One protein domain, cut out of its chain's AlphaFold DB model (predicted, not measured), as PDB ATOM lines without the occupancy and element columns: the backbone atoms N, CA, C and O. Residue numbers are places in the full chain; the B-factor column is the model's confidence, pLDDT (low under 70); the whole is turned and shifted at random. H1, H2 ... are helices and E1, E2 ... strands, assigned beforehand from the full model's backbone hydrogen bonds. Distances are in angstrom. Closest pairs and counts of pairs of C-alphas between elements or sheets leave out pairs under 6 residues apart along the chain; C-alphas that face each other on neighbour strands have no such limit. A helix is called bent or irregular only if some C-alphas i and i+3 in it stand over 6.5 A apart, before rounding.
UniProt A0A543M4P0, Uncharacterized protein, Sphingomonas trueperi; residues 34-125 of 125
ATOM      1  N   ALA A  34     369.178  88.834 251.186       94.44
ATOM      2  CA  ALA A  34     367.769  88.646 251.485       94.44
ATOM      3  C   ALA A  34     367.042  89.983 251.714       94.44
ATOM      4  O   ALA A  34     365.908  90.142 251.256       94.44
ATOM      5  N   GLN A  35     367.701  90.969 252.336       95.69
ATOM      6  CA  GLN A  35     367.186  92.338 252.427       95.69
ATOM      7  C   GLN A  35     367.060  92.979 251.045       95.69
ATOM      8  O   GLN A  35     366.009  93.542 250.742       95.69
ATOM      9  N   VAL A  36     368.082  92.843 250.194       96.12
ATOM     10  CA  VAL A  36     368.073  93.318 248.802       96.12
ATOM     11  C   VAL A  36     366.901  92.710 248.037       96.12
ATOM     12  O   VAL A  36     366.043  93.439 247.545       96.12
ATOM     13  N   GLY A  37     366.762  91.382 248.045       94.94
ATOM     14  CA  GLY A  37     365.626  90.711 247.413       94.94
ATOM     15  C   GLY A  37     364.271  91.089 248.026       94.94
ATOM     16  O   GLY A  37     363.245  91.056 247.344       94.94
ATOM     17  N   GLY A  38     364.234  91.448 249.312       94.88
ATOM     18  CA  GLY A  38     363.050  91.966 249.998       94.88
ATOM     19  C   GLY A  38     362.660  93.379 249.554       94.88
ATOM     20  O   GLY A  38     361.463  93.651 249.406       94.88
ATOM     21  N   MET A  39     363.648  94.247 249.319       95.50
ATOM     22  CA  MET A  39     363.488  95.609 248.800       95.50
ATOM     23  C   MET A  39     363.036  95.598 247.340       95.50
ATOM     24  O   MET A  39     362.004  96.190 247.025       95.50
ATOM     25  N   THR A  40     363.724  94.845 246.474       94.31
ATOM     26  CA  THR A  40     363.399  94.744 245.042       94.31
ATOM     27  C   THR A  40     361.967  94.264 244.817       94.31
ATOM     28  O   THR A  40     361.226  94.868 244.047       94.31
ATOM     29  N   ARG A  41     361.514  93.242 245.563       94.62
ATOM     30  CA  ARG A  41     360.124  92.743 245.503       94.62
ATOM     31  C   ARG A  41     359.064  93.782 245.891       94.62
ATOM     32  O   ARG A  41     357.887  93.572 245.624       94.62
ATOM     33  N   ARG A  42     359.465  94.871 246.548       93.31
ATOM     34  CA  ARG A  42     358.597  95.965 247.010       93.31
ATOM     35  C   ARG A  42     358.822  97.263 246.232       93.31
ATOM     36  O   ARG A  42     358.278  98.287 246.630       93.31
ATOM     37  N   GLY A  43     359.617  97.233 245.158       93.25
ATOM     38  CA  GLY A  43     359.939  98.418 244.360       93.25
ATOM     39  C   GLY A  43     360.821  99.437 245.088       93.25
ATOM     40  O   GLY A  43     360.790 100.615 244.751       93.25
ATOM     41  N   ILE A  44     361.576  99.007 246.104       93.38
ATOM     42  CA  ILE A  44     362.533  99.854 246.823       93.38
ATOM     43  C   ILE A  44     363.907  99.660 246.186       93.38
ATOM     44  O   ILE A  44     364.359  98.523 246.055       93.38
ATOM     45  N   ASP A  45     364.568 100.762 245.834       93.00
ATOM     46  CA  ASP A  45     365.951 100.760 245.357       93.00
ATOM     47  C   ASP A  45     366.919 100.466 246.525       93.00
ATOM     48  O   ASP A  45     367.006 101.270 247.461       93.00
ATOM     49  N   PRO A  46     367.659  99.339 246.497       91.12
ATOM     50  CA  PRO A  46     368.640  98.996 247.526       91.12
ATOM     51  C   PRO A  46     369.794  99.995 247.662       91.12
ATOM     52  O   PRO A  46     370.394 100.077 248.734       91.12
ATOM     53  N   SER A  47     370.119 100.731 246.596       90.44
ATOM     54  CA  SER A  47     371.209 101.711 246.587       90.44
ATOM     55  C   SER A  47     370.817 103.030 247.259       90.44
ATOM     56  O   SER A  47     371.672 103.716 247.820       90.44
ATOM     57  N   ASN A  48     369.518 103.354 247.272       89.19
ATOM     58  CA  ASN A  48     368.989 104.583 247.853       89.19
ATOM     59  C   ASN A  48     367.616 104.381 248.532       89.19
ATOM     60  O   ASN A  48     366.595 104.914 248.083       89.19
ATOM     61  N   PRO A  49     367.552 103.605 249.627       88.56
ATOM     62  CA  PRO A  49     366.308 103.408 250.359       88.56
ATOM     63  C   PRO A  49     365.873 104.701 251.060       88.56
ATOM     64  O   PRO A  49     366.651 105.328 251.776       88.56
ATOM     65  N   ALA A  50     364.589 105.046 250.940       87.19
ATOM     66  CA  ALA A  50     364.019 106.277 251.500       87.19
ATOM     67  C   ALA A  50     364.235 106.441 253.017       87.19
ATOM     68  O   ALA A  50     364.322 107.560 253.521       87.19
ATOM     69  N   LYS A  51     364.295 105.331 253.765       92.94
ATOM     70  CA  LYS A  51     364.580 105.344 255.201       92.94
ATOM     71  C   LYS A  51     365.259 104.053 255.644       92.94
ATOM     72  O   LYS A  51     364.814 102.956 255.311       92.94
ATOM     73  N   VAL A  52     366.298 104.196 256.461       94.75
ATOM     74  CA  VAL A  52     367.043 103.095 257.086       94.75
ATOM     75  C   VAL A  52     367.127 103.361 258.580       94.75
ATOM     76  O   VAL A  52     367.256 104.510 259.002       94.75
ATOM     77  N   VAL A  53     367.045 102.303 259.377       94.62
ATOM     78  CA  VAL A  53     367.307 102.351 260.814       94.62
ATOM     79  C   VAL A  53     368.375 101.324 261.158       94.62
ATOM     80  O   VAL A  53     368.354 100.207 260.648       94.62
ATOM     81  N   THR A  54     369.303 101.702 262.030       93.56
ATOM     82  CA  THR A  54     370.211 100.742 262.655       93.56
ATOM     83  C   THR A  54     369.458 100.034 263.773       93.56
ATOM     84  O   THR A  54     369.069 100.672 264.755       93.56
ATOM     85  N   VAL A  55     369.229  98.737 263.597       93.31
ATOM     86  CA  VAL A  55     368.566  97.859 264.553       93.31
ATOM     87  C   VAL A  55     369.584  97.234 265.490       93.31
ATOM     88  O   VAL A  55     370.589  96.713 265.014       93.31
ATOM     89  N   TYR A  56     369.296  97.230 266.790       92.06
ATOM     90  CA  TYR A  56     370.086  96.534 267.805       92.06
ATOM     91  C   TYR A  56     369.353  95.315 268.317       92.06
ATOM     92  O   TYR A  56     368.139  95.343 268.533       92.06
ATOM     93  N   ARG A  57     370.101  94.245 268.541       90.50
ATOM     94  CA  ARG A  57     369.542  92.989 269.008       90.50
ATOM     95  C   ARG A  57     370.522  92.294 269.928       90.50
ATOM     96  O   ARG A  57     371.689  92.133 269.590       90.50
ATOM     97  N   GLU A  58     370.017  91.862 271.071       88.88
ATOM     98  CA  GLU A  58     370.773  91.035 271.996       88.88
ATOM     99  C   GLU A  58     370.924  89.619 271.446       88.88
ATOM    100  O   GLU A  58     370.009  89.058 270.829       88.88
ATOM    101  N   ALA A  59     372.103  89.053 271.664       83.06
ATOM    102  CA  ALA A  59     372.365  87.649 271.459       83.06
ATOM    103  C   ALA A  59     371.334  86.828 272.235       83.06
ATOM    104  O   ALA A  59     370.997  87.124 273.381       83.06
ATOM    105  N   THR A  60     370.821  85.782 271.605       79.06
ATOM    106  CA  THR A  60     370.016  84.797 272.321       79.06
ATOM    107  C   THR A  60     370.934  83.862 273.094       79.06
ATOM    108  O   THR A  60     372.071  83.607 272.693       79.06
ATOM    109  N   GLN A  61     370.402  83.240 274.147       75.25
ATOM    110  CA  GLN A  61     371.140  82.249 274.933       75.25
ATOM    111  C   GLN A  61     371.712  81.103 274.074       75.25
ATOM    112  O   GLN A  61     372.732  80.515 274.419       75.25
ATOM    113  N   ARG A  62     371.067  80.786 272.941       72.00
ATOM    114  CA  ARG A  62     371.527  79.753 272.000       72.00
ATOM    115  C   ARG A  62     372.721  80.180 271.143       72.00
ATOM    116  O   ARG A  62     373.408  79.299 270.639       72.00
ATOM    117  N   GLU A  63     372.928  81.479 270.938       74.50
ATOM    118  CA  GLU A  63     373.974  82.009 270.052       74.50
ATOM    119  C   GLU A  63     375.291  82.234 270.776       74.50
ATOM    120  O   GLU A  63     376.331  81.849 270.265       74.50
ATOM    121  N   ASP A  64     375.259  82.820 271.968       68.19
ATOM    122  CA  ASP A  64     376.497  83.153 272.685       68.19
ATOM    123  C   ASP A  64     376.594  82.426 274.042       68.19
ATOM    124  O   ASP A  64     377.445  82.717 274.872       68.19
ATOM    125  N   GLY A  65     375.743  81.408 274.260       57.28
ATOM    126  CA  GLY A  65     375.909  80.421 275.338       57.28
ATOM    127  C   GLY A  65     376.030  81.022 276.740       57.28
ATOM    128  O   GLY A  65     376.598  80.387 277.631       57.28
ATOM    129  N   HIS A  66     375.556  82.258 276.926       59.75
ATOM    130  CA  HIS A  66     375.964  83.082 278.051       59.75
ATOM    131  C   HIS A  66     375.538  82.416 279.364       59.75
ATOM    132  O   HIS A  66     374.415  81.913 279.505       59.75
ATOM    133  N   ARG A  67     376.449  82.396 280.345       58.84
ATOM    134  CA  ARG A  67     376.143  81.893 281.688       58.84
ATOM    135  C   ARG A  67     374.993  82.713 282.265       58.84
ATOM    136  O   ARG A  67     374.925  83.924 282.085       58.84
ATOM    137  N   ARG A  68     374.096  82.060 283.003       62.19
ATOM    138  CA  ARG A  68     372.991  82.734 283.697       62.19
ATOM    139  C   ARG A  68     373.546  83.915 284.516       62.19
ATOM    140  O   ARG A  68     374.304  83.687 285.453       62.19
ATOM    141  N   GLY A  69     373.189  85.148 284.143       65.50
ATOM    142  CA  GLY A  69     373.636  86.381 284.806       65.50
ATOM    143  C   GLY A  69     374.678  87.226 284.057       65.50
ATOM    144  O   GLY A  69     374.993  88.312 284.534       65.50
ATOM    145  N   SER A  70     375.200  86.794 282.904       76.75
ATOM    146  CA  SER A  70     376.038  87.663 282.062       76.75
ATOM    147  C   SER A  70     375.200  88.586 281.175       76.75
ATOM    148  O   SER A  70     374.100  88.228 280.754       76.75
ATOM    149  N   VAL A  71     375.735  89.773 280.877       82.81
ATOM    150  CA  VAL A  71     375.094  90.743 279.978       82.81
ATOM    151  C   VAL A  71     375.123  90.200 278.545       82.81
ATOM    152  O   VAL A  71     376.209  89.854 278.078       82.81
ATOM    153  N   PRO A  72     373.976  90.116 277.845       85.00
ATOM    154  CA  PRO A  72     373.947  89.645 276.465       85.00
ATOM    155  C   PRO A  72     374.766  90.548 275.542       85.00
ATOM    156  O   PRO A  72     374.662  91.778 275.616       85.00
ATOM    157  N   GLN A  73     375.537  89.945 274.637       87.00
ATOM    158  CA  GLN A  73     376.209  90.686 273.572       87.00
ATOM    159  C   GLN A  73     375.173  91.360 272.660       87.00
ATOM    160  O   GLN A  73     374.129  90.787 272.364       87.00
ATOM    161  N   VAL A  74     375.460  92.576 272.197       89.06
ATOM    162  CA  VAL A  74     374.585  93.327 271.288       89.06
ATOM    163  C   VAL A  74     375.154  93.282 269.875       89.06
ATOM    164  O   VAL A  74     376.346  93.513 269.674       89.06
ATOM    165  N   PHE A  75     374.285  93.033 268.900       89.31
ATOM    166  CA  PHE A  75     374.573  93.113 267.470       89.31
ATOM    167  C   PHE A  75     373.822  94.274 266.836       89.31
ATOM    168  O   PHE A  75     372.743  94.641 267.311       89.31
ATOM    169  N   GLN A  76     374.365  94.824 265.749       91.62
ATOM    170  CA  GLN A  76     373.709  95.891 264.995       91.62
ATOM    171  C   GLN A  76     373.552  95.572 263.508       91.62
ATOM    172  O   GLN A  76     374.438  94.999 262.872       91.62
ATOM    173  N   PHE A  77     372.440  96.024 262.933       91.69
ATOM    174  CA  PHE A  77     372.107  95.815 261.529       91.69
ATOM    175  C   PHE A  77     371.484  97.061 260.931       91.69
ATOM    176  O   PHE A  77     370.556  97.619 261.502       91.69
ATOM    177  N   ASP A  78     371.910  97.451 259.738       93.62
ATOM    178  CA  ASP A  78     371.144  98.419 258.964       93.62
ATOM    179  C   ASP A  78     369.939  97.727 258.323       93.62
ATOM    180  O   ASP A  78     370.071  96.767 257.556       93.62
ATOM    181  N   CYS A  79     368.743  98.213 258.652       95.31
ATOM    182  CA  CYS A  79     367.489  97.665 258.161       95.31
ATOM    183  C   CYS A  79     366.671  98.740 257.428       95.31
ATOM    184  O   CYS A  79     366.364  99.790 258.007       95.31
ATOM    185  N   PRO A  80     366.270  98.491 256.169       96.50
ATOM    186  CA  PRO A  80     365.342  99.356 255.450       96.50
ATOM    187  C   PRO A  80     363.997  99.432 256.178       96.50
ATOM    188  O   PRO A  80     363.436  98.400 256.561       96.50
ATOM    189  N   VAL A  81     363.464 100.643 256.349       96.62
ATOM    190  CA  VAL A  81     362.160 100.883 256.978       96.62
ATOM    191  C   VAL A  81     361.079 100.907 255.903       96.62
ATOM    192  O   VAL A  81     361.137 101.692 254.963       96.62
ATOM    193  N   LEU A  82     360.059 100.072 256.076       96.06
ATOM    194  CA  LEU A  82     358.891  99.999 255.200       96.06
ATOM    195  C   LEU A  82     357.801 100.991 255.603       96.06
ATOM    196  O   LEU A  82     357.128 101.564 254.757       96.06
ATOM    197  N   SER A  83     357.557 101.131 256.905       95.75
ATOM    198  CA  SER A  83     356.522 102.017 257.449       95.75
ATOM    199  C   SER A  83     356.706 102.207 258.951       95.75
ATOM    200  O   SER A  83     357.437 101.463 259.608       95.75
ATOM    201  N   VAL A  84     356.015 103.205 259.494       96.69
ATOM    202  CA  VAL A  84     355.866 103.417 260.935       96.69
ATOM    203  C   VAL A  84     354.456 102.980 261.325       96.69
ATOM    204  O   VAL A  84     353.486 103.336 260.659       96.69
ATOM    205  N   THR A  85     354.334 102.166 262.367       95.19
ATOM    206  CA  THR A  85     353.045 101.698 262.887       95.19
ATOM    207  C   THR A  85     352.356 102.789 263.716       95.19
ATOM    208  O   THR A  85     352.965 103.789 264.096       95.19
ATOM    209  N   LYS A  86     351.063 102.605 264.029       94.50
ATOM    210  CA  LYS A  86     350.278 103.578 264.819       94.50
ATOM    211  C   LYS A  86     350.860 103.835 266.215       94.50
ATOM    212  O   LYS A  86     350.779 104.949 266.717       94.50
ATOM    213  N   ASP A  87     351.478 102.822 266.810       93.44
ATOM    214  CA  ASP A  87     352.183 102.878 268.096       93.44
ATOM    215  C   ASP A  87     353.662 103.292 267.960       93.44
ATOM    216  O   ASP A  87     354.458 103.066 268.865       93.44
ATOM    217  N   LYS A  88     354.031 103.916 266.831       94.00
ATOM    218  CA  LYS A  88     355.359 104.488 266.539       94.00
ATOM    219  C   LYS A  88     356.509 103.481 266.408       94.00
ATOM    220  O   LYS A  88     357.661 103.894 266.273       94.00
ATOM    221  N   ARG A  89     356.226 102.177 266.373       96.06
ATOM    222  CA  ARG A  89     357.217 101.142 266.038       96.06
ATOM    223  C   ARG A  89     357.546 101.153 264.542       96.06
ATOM    224  O   ARG A  89     356.796 101.673 263.715       96.06
ATOM    225  N   LEU A  90     358.693 100.597 264.175       96.94
ATOM    226  CA  LEU A  90     359.189 100.596 262.800       96.94
ATOM    227  C   LEU A  90     359.000  99.210 262.187       96.94
ATOM    228  O   LEU A  90     359.489  98.220 262.722       96.94
ATOM    229  N   ARG A  91     358.314  99.127 261.044       97.38
ATOM    230  CA  ARG A  91     358.303  97.912 260.218       97.38
ATOM    231  C   ARG A  91     359.528  97.926 259.323       97.38
ATOM    232  O   ARG A  91     359.662  98.834 258.508       97.38
ATOM    233  N   VAL A  92     360.387  96.927 259.452       97.31
ATOM    234  CA  VAL A  92     361.683  96.853 258.768       97.31
ATOM    235  C   VAL A  92     361.855  95.541 258.016       97.31
ATOM    236  O   VAL A  92     361.192  94.556 258.341       97.31
ATOM    237  N   ILE A  93     362.758  95.521 257.034       97.00
ATOM    238  CA  ILE A  93     363.255  94.278 256.433       97.00
ATOM    239  C   ILE A  93     364.474  93.805 257.238       97.00
ATOM    240  O   ILE A  93     365.529  94.448 257.224       97.00
ATOM    241  N   ALA A  94     364.312  92.698 257.955       95.56
ATOM    242  CA  ALA A  94     365.348  92.072 258.770       95.56
ATOM    243  C   ALA A  94     366.438  91.415 257.894       95.56
ATOM    244  O   ALA A  94     366.201  91.180 256.707       95.56
ATOM    245  N   PRO A  95     367.627  91.101 258.443       93.94
ATOM    246  CA  PRO A  95     368.733  90.464 257.719       93.94
ATOM    247  C   PRO A  95     368.366  89.201 256.928       93.94
ATOM    248  O   PRO A  95     368.936  88.975 255.864       93.94
ATOM    249  N   ASN A  96     367.402  88.402 257.383       91.94
ATOM    250  CA  ASN A  96     366.940  87.223 256.645       91.94
ATOM    251  C   ASN A  96     365.921  87.537 255.524       91.94
ATOM    252  O   ASN A  96     365.456  86.624 254.848       91.94
ATOM    253  N   GLY A  97     365.556  88.807 255.326       93.31
ATOM    254  CA  GLY A  97     364.571  89.265 254.341       93.31
ATOM    255  C   GLY A  97     363.124  89.321 254.846       93.31
ATOM    256  O   GLY A  97     362.259  89.839 254.132       93.31
ATOM    257  N   ASP A  98     362.845  88.844 256.062       93.56
ATOM    258  CA  ASP A  98     361.510  88.923 256.653       93.56
ATOM    259  C   ASP A  98     361.154  90.347 257.072       93.56
ATOM    260  O   ASP A  98     362.006  91.180 257.381       93.56
ATOM    261  N   VAL A  99     359.851  90.612 257.169       95.69
ATOM    262  CA  VAL A  99     359.361  91.850 257.772       95.69
ATOM    263  C   VAL A  99     359.244  91.667 259.280       95.69
ATOM    264  O   VAL A  99     358.511  90.794 259.749       95.69
ATOM    265  N   LYS A 100     359.917  92.529 260.043       95.94
ATOM    266  CA  LYS A 100     359.826  92.579 261.508       95.94
ATOM    267  C   LYS A 100     359.387  93.954 261.985       95.94
ATOM    268  O   LYS A 100     359.468  94.935 261.251       95.94
ATOM    269  N   ILE A 101     358.866  93.999 263.205       96.44
ATOM    270  CA  ILE A 101     358.525  95.237 263.901       96.44
ATOM    271  C   ILE A 101     359.590  95.442 264.967       96.44
ATOM    272  O   ILE A 101     359.821  94.535 265.759       96.44
ATOM    273  N   VAL A 102     360.216  96.613 264.977       95.56
ATOM    274  CA  VAL A 102     361.216  97.010 265.972       95.56
ATOM    275  C   VAL A 102     360.766  98.275 266.686       95.56
ATOM    276  O   VAL A 102     359.911  99.019 266.195       95.56
ATOM    277  N   MET A 103     361.325  98.524 267.861       94.88
ATOM    278  CA  MET A 103     361.074  99.730 268.637       94.88
ATOM    279  C   MET A 103     361.531 100.985 267.881       94.88
ATOM    280  O   MET A 103     362.351 100.934 266.963       94.88
ATOM    281  N   GLN A 104     360.973 102.137 268.256       92.69
ATOM    282  CA  GLN A 104     361.241 103.408 267.575       92.69
ATOM    283  C   GLN A 104     362.720 103.828 267.645       92.69
ATOM    284  O   GLN A 104     363.221 104.485 266.735       92.69
ATOM    285  N   ASP A 105     363.413 103.446 268.715       89.81
ATOM    286  CA  ASP A 105     364.837 103.703 268.953       89.81
ATOM    287  C   ASP A 105     365.771 102.681 268.277       89.81
ATOM    288  O   ASP A 105     366.995 102.798 268.380       89.81
ATOM    289  N   GLY A 106     365.205 101.722 267.537       91.19
ATOM    290  CA  GLY A 106     365.937 100.713 266.781       91.19
ATOM    291  C   GLY A 106     366.150  99.404 267.534       91.19
ATOM    292  O   GLY A 106     366.720  98.484 266.964       91.19
ATOM    293  N   TRP A 107     365.695  99.245 268.773       93.44
ATOM    294  CA  TRP A 107     365.809  97.944 269.431       93.44
ATOM    295  C   TRP A 107     364.839  96.920 268.845       93.44
ATOM    296  O   TRP A 107     363.659  97.205 268.642       93.44
ATOM    297  N   ALA A 108     365.336  95.716 268.558       92.19
ATOM    298  CA  ALA A 108     364.506  94.619 268.074       92.19
ATOM    299  C   ALA A 108     363.422  94.245 269.098       92.19
ATOM    300  O   ALA A 108     362.274  94.022 268.720       92.19
ATOM    301  N   GLU A 109     363.791  94.238 270.379       90.12
ATOM    302  CA  GLU A 109     362.947  93.979 271.548       90.12
ATOM    303  C   GLU A 109     363.464  94.807 272.736       90.12
ATOM    304  O   GLU A 109     364.556  95.369 272.659       90.12
ATOM    305  N   GLU A 110     362.699  94.886 273.829       89.50
ATOM    306  CA  GLU A 110     363.119  95.607 275.038       89.50
ATOM    307  C   GLU A 110     364.468  95.053 275.546       89.50
ATOM    308  O   GLU A 110     364.547  93.861 275.855       89.50
ATOM    309  N   PRO A 111     365.532  95.877 275.635       89.06
ATOM    310  CA  PRO A 111     366.860  95.385 275.983       89.06
ATOM    311  C   PRO A 111     366.956  94.979 277.453       89.06
ATOM    312  O   PRO A 111     366.259  95.515 278.323       89.06
ATOM    313  N   HIS A 112     367.910  94.098 277.754       86.56
ATOM    314  CA  HIS A 112     368.301  93.782 279.118       86.56
ATOM    315  C   HIS A 112     368.627  95.076 279.894       86.56
ATOM    316  O   HIS A 112     369.273  95.975 279.344       86.56
ATOM    317  N   PRO A 113     368.267  95.195 281.191       86.00
ATOM    318  CA  PRO A 113     368.492  96.419 281.968       86.00
ATOM    319  C   PRO A 113     369.930  96.953 281.924       86.00
ATOM    320  O   PRO A 113     370.139  98.161 281.901       86.00
ATOM    321  N   ALA A 114     370.922  96.060 281.853       83.88
ATOM    322  CA  ALA A 114     372.330  96.440 281.718       83.88
ATOM    323  C   ALA A 114     372.662  97.104 280.364       83.88
ATOM    324  O   ALA A 114     373.481  98.014 280.314       83.88
ATOM    325  N   ASN A 115     371.996  96.692 279.282       86.75
ATOM    326  CA  ASN A 115     372.156  97.267 277.945       86.75
ATOM    327  C   ASN A 115     371.237  98.473 277.710       86.75
ATOM    328  O   ASN A 115     371.458  99.244 276.778       86.75
ATOM    329  N   ARG A 116     370.240  98.698 278.574       80.81
ATOM    330  CA  ARG A 116     369.312  99.838 278.489       80.81
ATOM    331  C   ARG A 116     370.020 101.193 278.498       80.81
ATOM    332  O   ARG A 116     369.580 102.109 277.815       80.81
ATOM    333  N   GLN A 117     371.173 101.292 279.157       76.69
ATOM    334  CA  GLN A 117     372.009 102.498 279.129       76.69
ATOM    335  C   GLN A 117     372.423 102.906 277.702       76.69
ATOM    336  O   GLN A 117     372.624 104.089 277.433       76.69
ATOM    337  N   LEU A 118     372.501 101.955 276.762       70.69
ATOM    338  CA  LEU A 118     372.780 102.225 275.349       70.69
ATOM    339  C   LEU A 118     371.612 102.945 274.651       70.69
ATOM    340  O   LEU A 118     371.845 103.733 273.734       70.69
ATOM    341  N   VAL A 119     370.367 102.712 275.091       65.75
ATOM    342  CA  VAL A 119     369.178 103.470 274.651       65.75
ATOM    343  C   VAL A 119     369.287 104.916 275.125       65.75
ATOM    344  O   VAL A 119     369.115 105.852 274.341       65.75
ATOM    345  N   ASP A 120     369.594 105.096 276.409       65.44
ATOM    346  CA  ASP A 120     369.569 106.401 277.072       65.44
ATOM    347  C   ASP A 120     370.667 107.329 276.538       65.44
ATOM    348  O   ASP A 120     370.411 108.498 276.245       65.44
ATOM    349  N   GLN A 121     371.864 106.787 276.281       62.38
ATOM    350  CA  GLN A 121     372.958 107.523 275.635       62.38
ATOM    351  C   GLN A 121     372.603 108.026 274.229       62.38
ATOM    352  O   GLN A 121     373.212 108.984 273.750       62.38
ATOM    353  N   ARG A 122     371.635 107.394 273.552       59.19
ATOM    354  CA  ARG A 122     371.222 107.782 272.201       59.19
ATOM    355  C   ARG A 122     370.117 108.830 272.190       59.19
ATOM    356  O   ARG A 122     370.091 109.638 271.276       59.19
ATOM    357  N   ARG A 123     369.237 108.849 273.195       57.44
ATOM    358  CA  ARG A 123     368.205 109.896 273.335       57.44
ATOM    359  C   ARG A 123     368.787 111.265 273.695       57.44
ATOM    360  O   ARG A 123     368.127 112.272 273.480       57.44
ATOM    361  N   ALA A 124     369.997 111.290 274.252       53.09
ATOM    362  CA  ALA A 124     370.707 112.508 274.634       53.09
ATOM    363  C   ALA A 124     371.498 113.169 273.482       53.09
ATOM    364  O   ALA A 124     372.154 114.184 273.714       53.09
ATOM    365  N   LYS A 125     371.468 112.600 272.270       43.31
ATOM    366  CA  LYS A 125     372.085 113.148 271.051       43.31
ATOM    367  C   LYS A 125     371.024 113.477 270.014       43.31
ATOM    368  O   LYS A 125     371.239 114.474 269.295       43.31
TER     369      LYS A 125
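Overview. This is residues 34 to 125 of the 125 residues of an uncharacterized protein of Sphingomonas trueperi (UniProt A0A543M4P0). The domain is a strongly twisted four-stranded sheet, curled like part of a barrel, with the short helix H1 packed over E3. The long strand E2 bends sharply, pairing first with E1 and then with E3; past the E1 and E2 pair, near one end of the longest axis, lie H2 and the link after it, while H3, followed by the last two residues, only grazes the sheet. The printed part has 92 residues, with three named helices and four named strands in the order H1, E1, H2, E2, E3, E4, H3; the sheet runs E1, E2, E3, E4, antiparallel throughout, and the class is mixed, helices and strands. It is only just compact, close to loose, with a radius of gyration of the C-alphas of 14.4 A and spans of 44 by 31 by 23 A.

Arrangement. E2, residues 74 to 84, bends by 82 degrees at residue 81. Over residues 74 to 80 it pairs with the edge strand E1, residues 52 to 58; N 55 and O 77 are 2.7 A apart, within hydrogen-bond range. Over residues 81 to 84 it pairs with E3, residues 90 to 93, with N 82 and O 91 at 2.8 A. E2 and E3 form a hairpin. E3 and the other edge strand, E4, residues 99 to 102, form the next hairpin, with N 92 and O 100 at 2.8 A. E2, E3 and E4 make a meander, each strand the antiparallel neighbour of the one before. The sheet's edge-to-edge curl is 108 degrees, and the closest C-alphas of E1 and E4, those of Val 55 and Val 102, are 7.5 A apart. H1, residues 34 to 40, is on the sheet at a height over the sheet of 9.2 A. It lies over E3 and runs along the strands, at 5 degrees to E3 on the local plane; their closest C-alphas, those of Gln 35 and Ile 93, are 5.9 A apart. H3, residues 113 to 123, only grazes the sheet, with its residues 115 to 119. H2, residues 61 to 64, is not on the sheet; H1, H2 and H3 are apart from one another. Each O i to N i+4 pair is within hydrogen-bond range in H1; H3 has 3 of 7, beside 6 of 8 O i to N i+3 pairs, and H2 is too short for an O i to N i+4 pair.

Along the chain. H1 begins at C-alpha 34 (367.769, 88.646, 251.485). E1 is 19.5 A long from first to last C-alpha, and E2 is 23.7 A, ending at C-alpha 84 (355.866, 103.417, 260.935). H3 is 16.0 A long, ends at C-alpha 123 (368.205, 109.896, 273.335), and is only just irregular: C-alphas 114 and 117 are 6.6 A apart.

Size, cuts and confidence. The two C-alphas farthest apart, those of Gly 43 and Gly 69, are 44.4 A apart. The printed part has no cut and ends at residue 125, the chain's last residue. The link from H1 to E1, 11 residues, is long. The mean pLDDT of the printed part is 86.5; residues 64 to 69 and 119 to 125 are under 70.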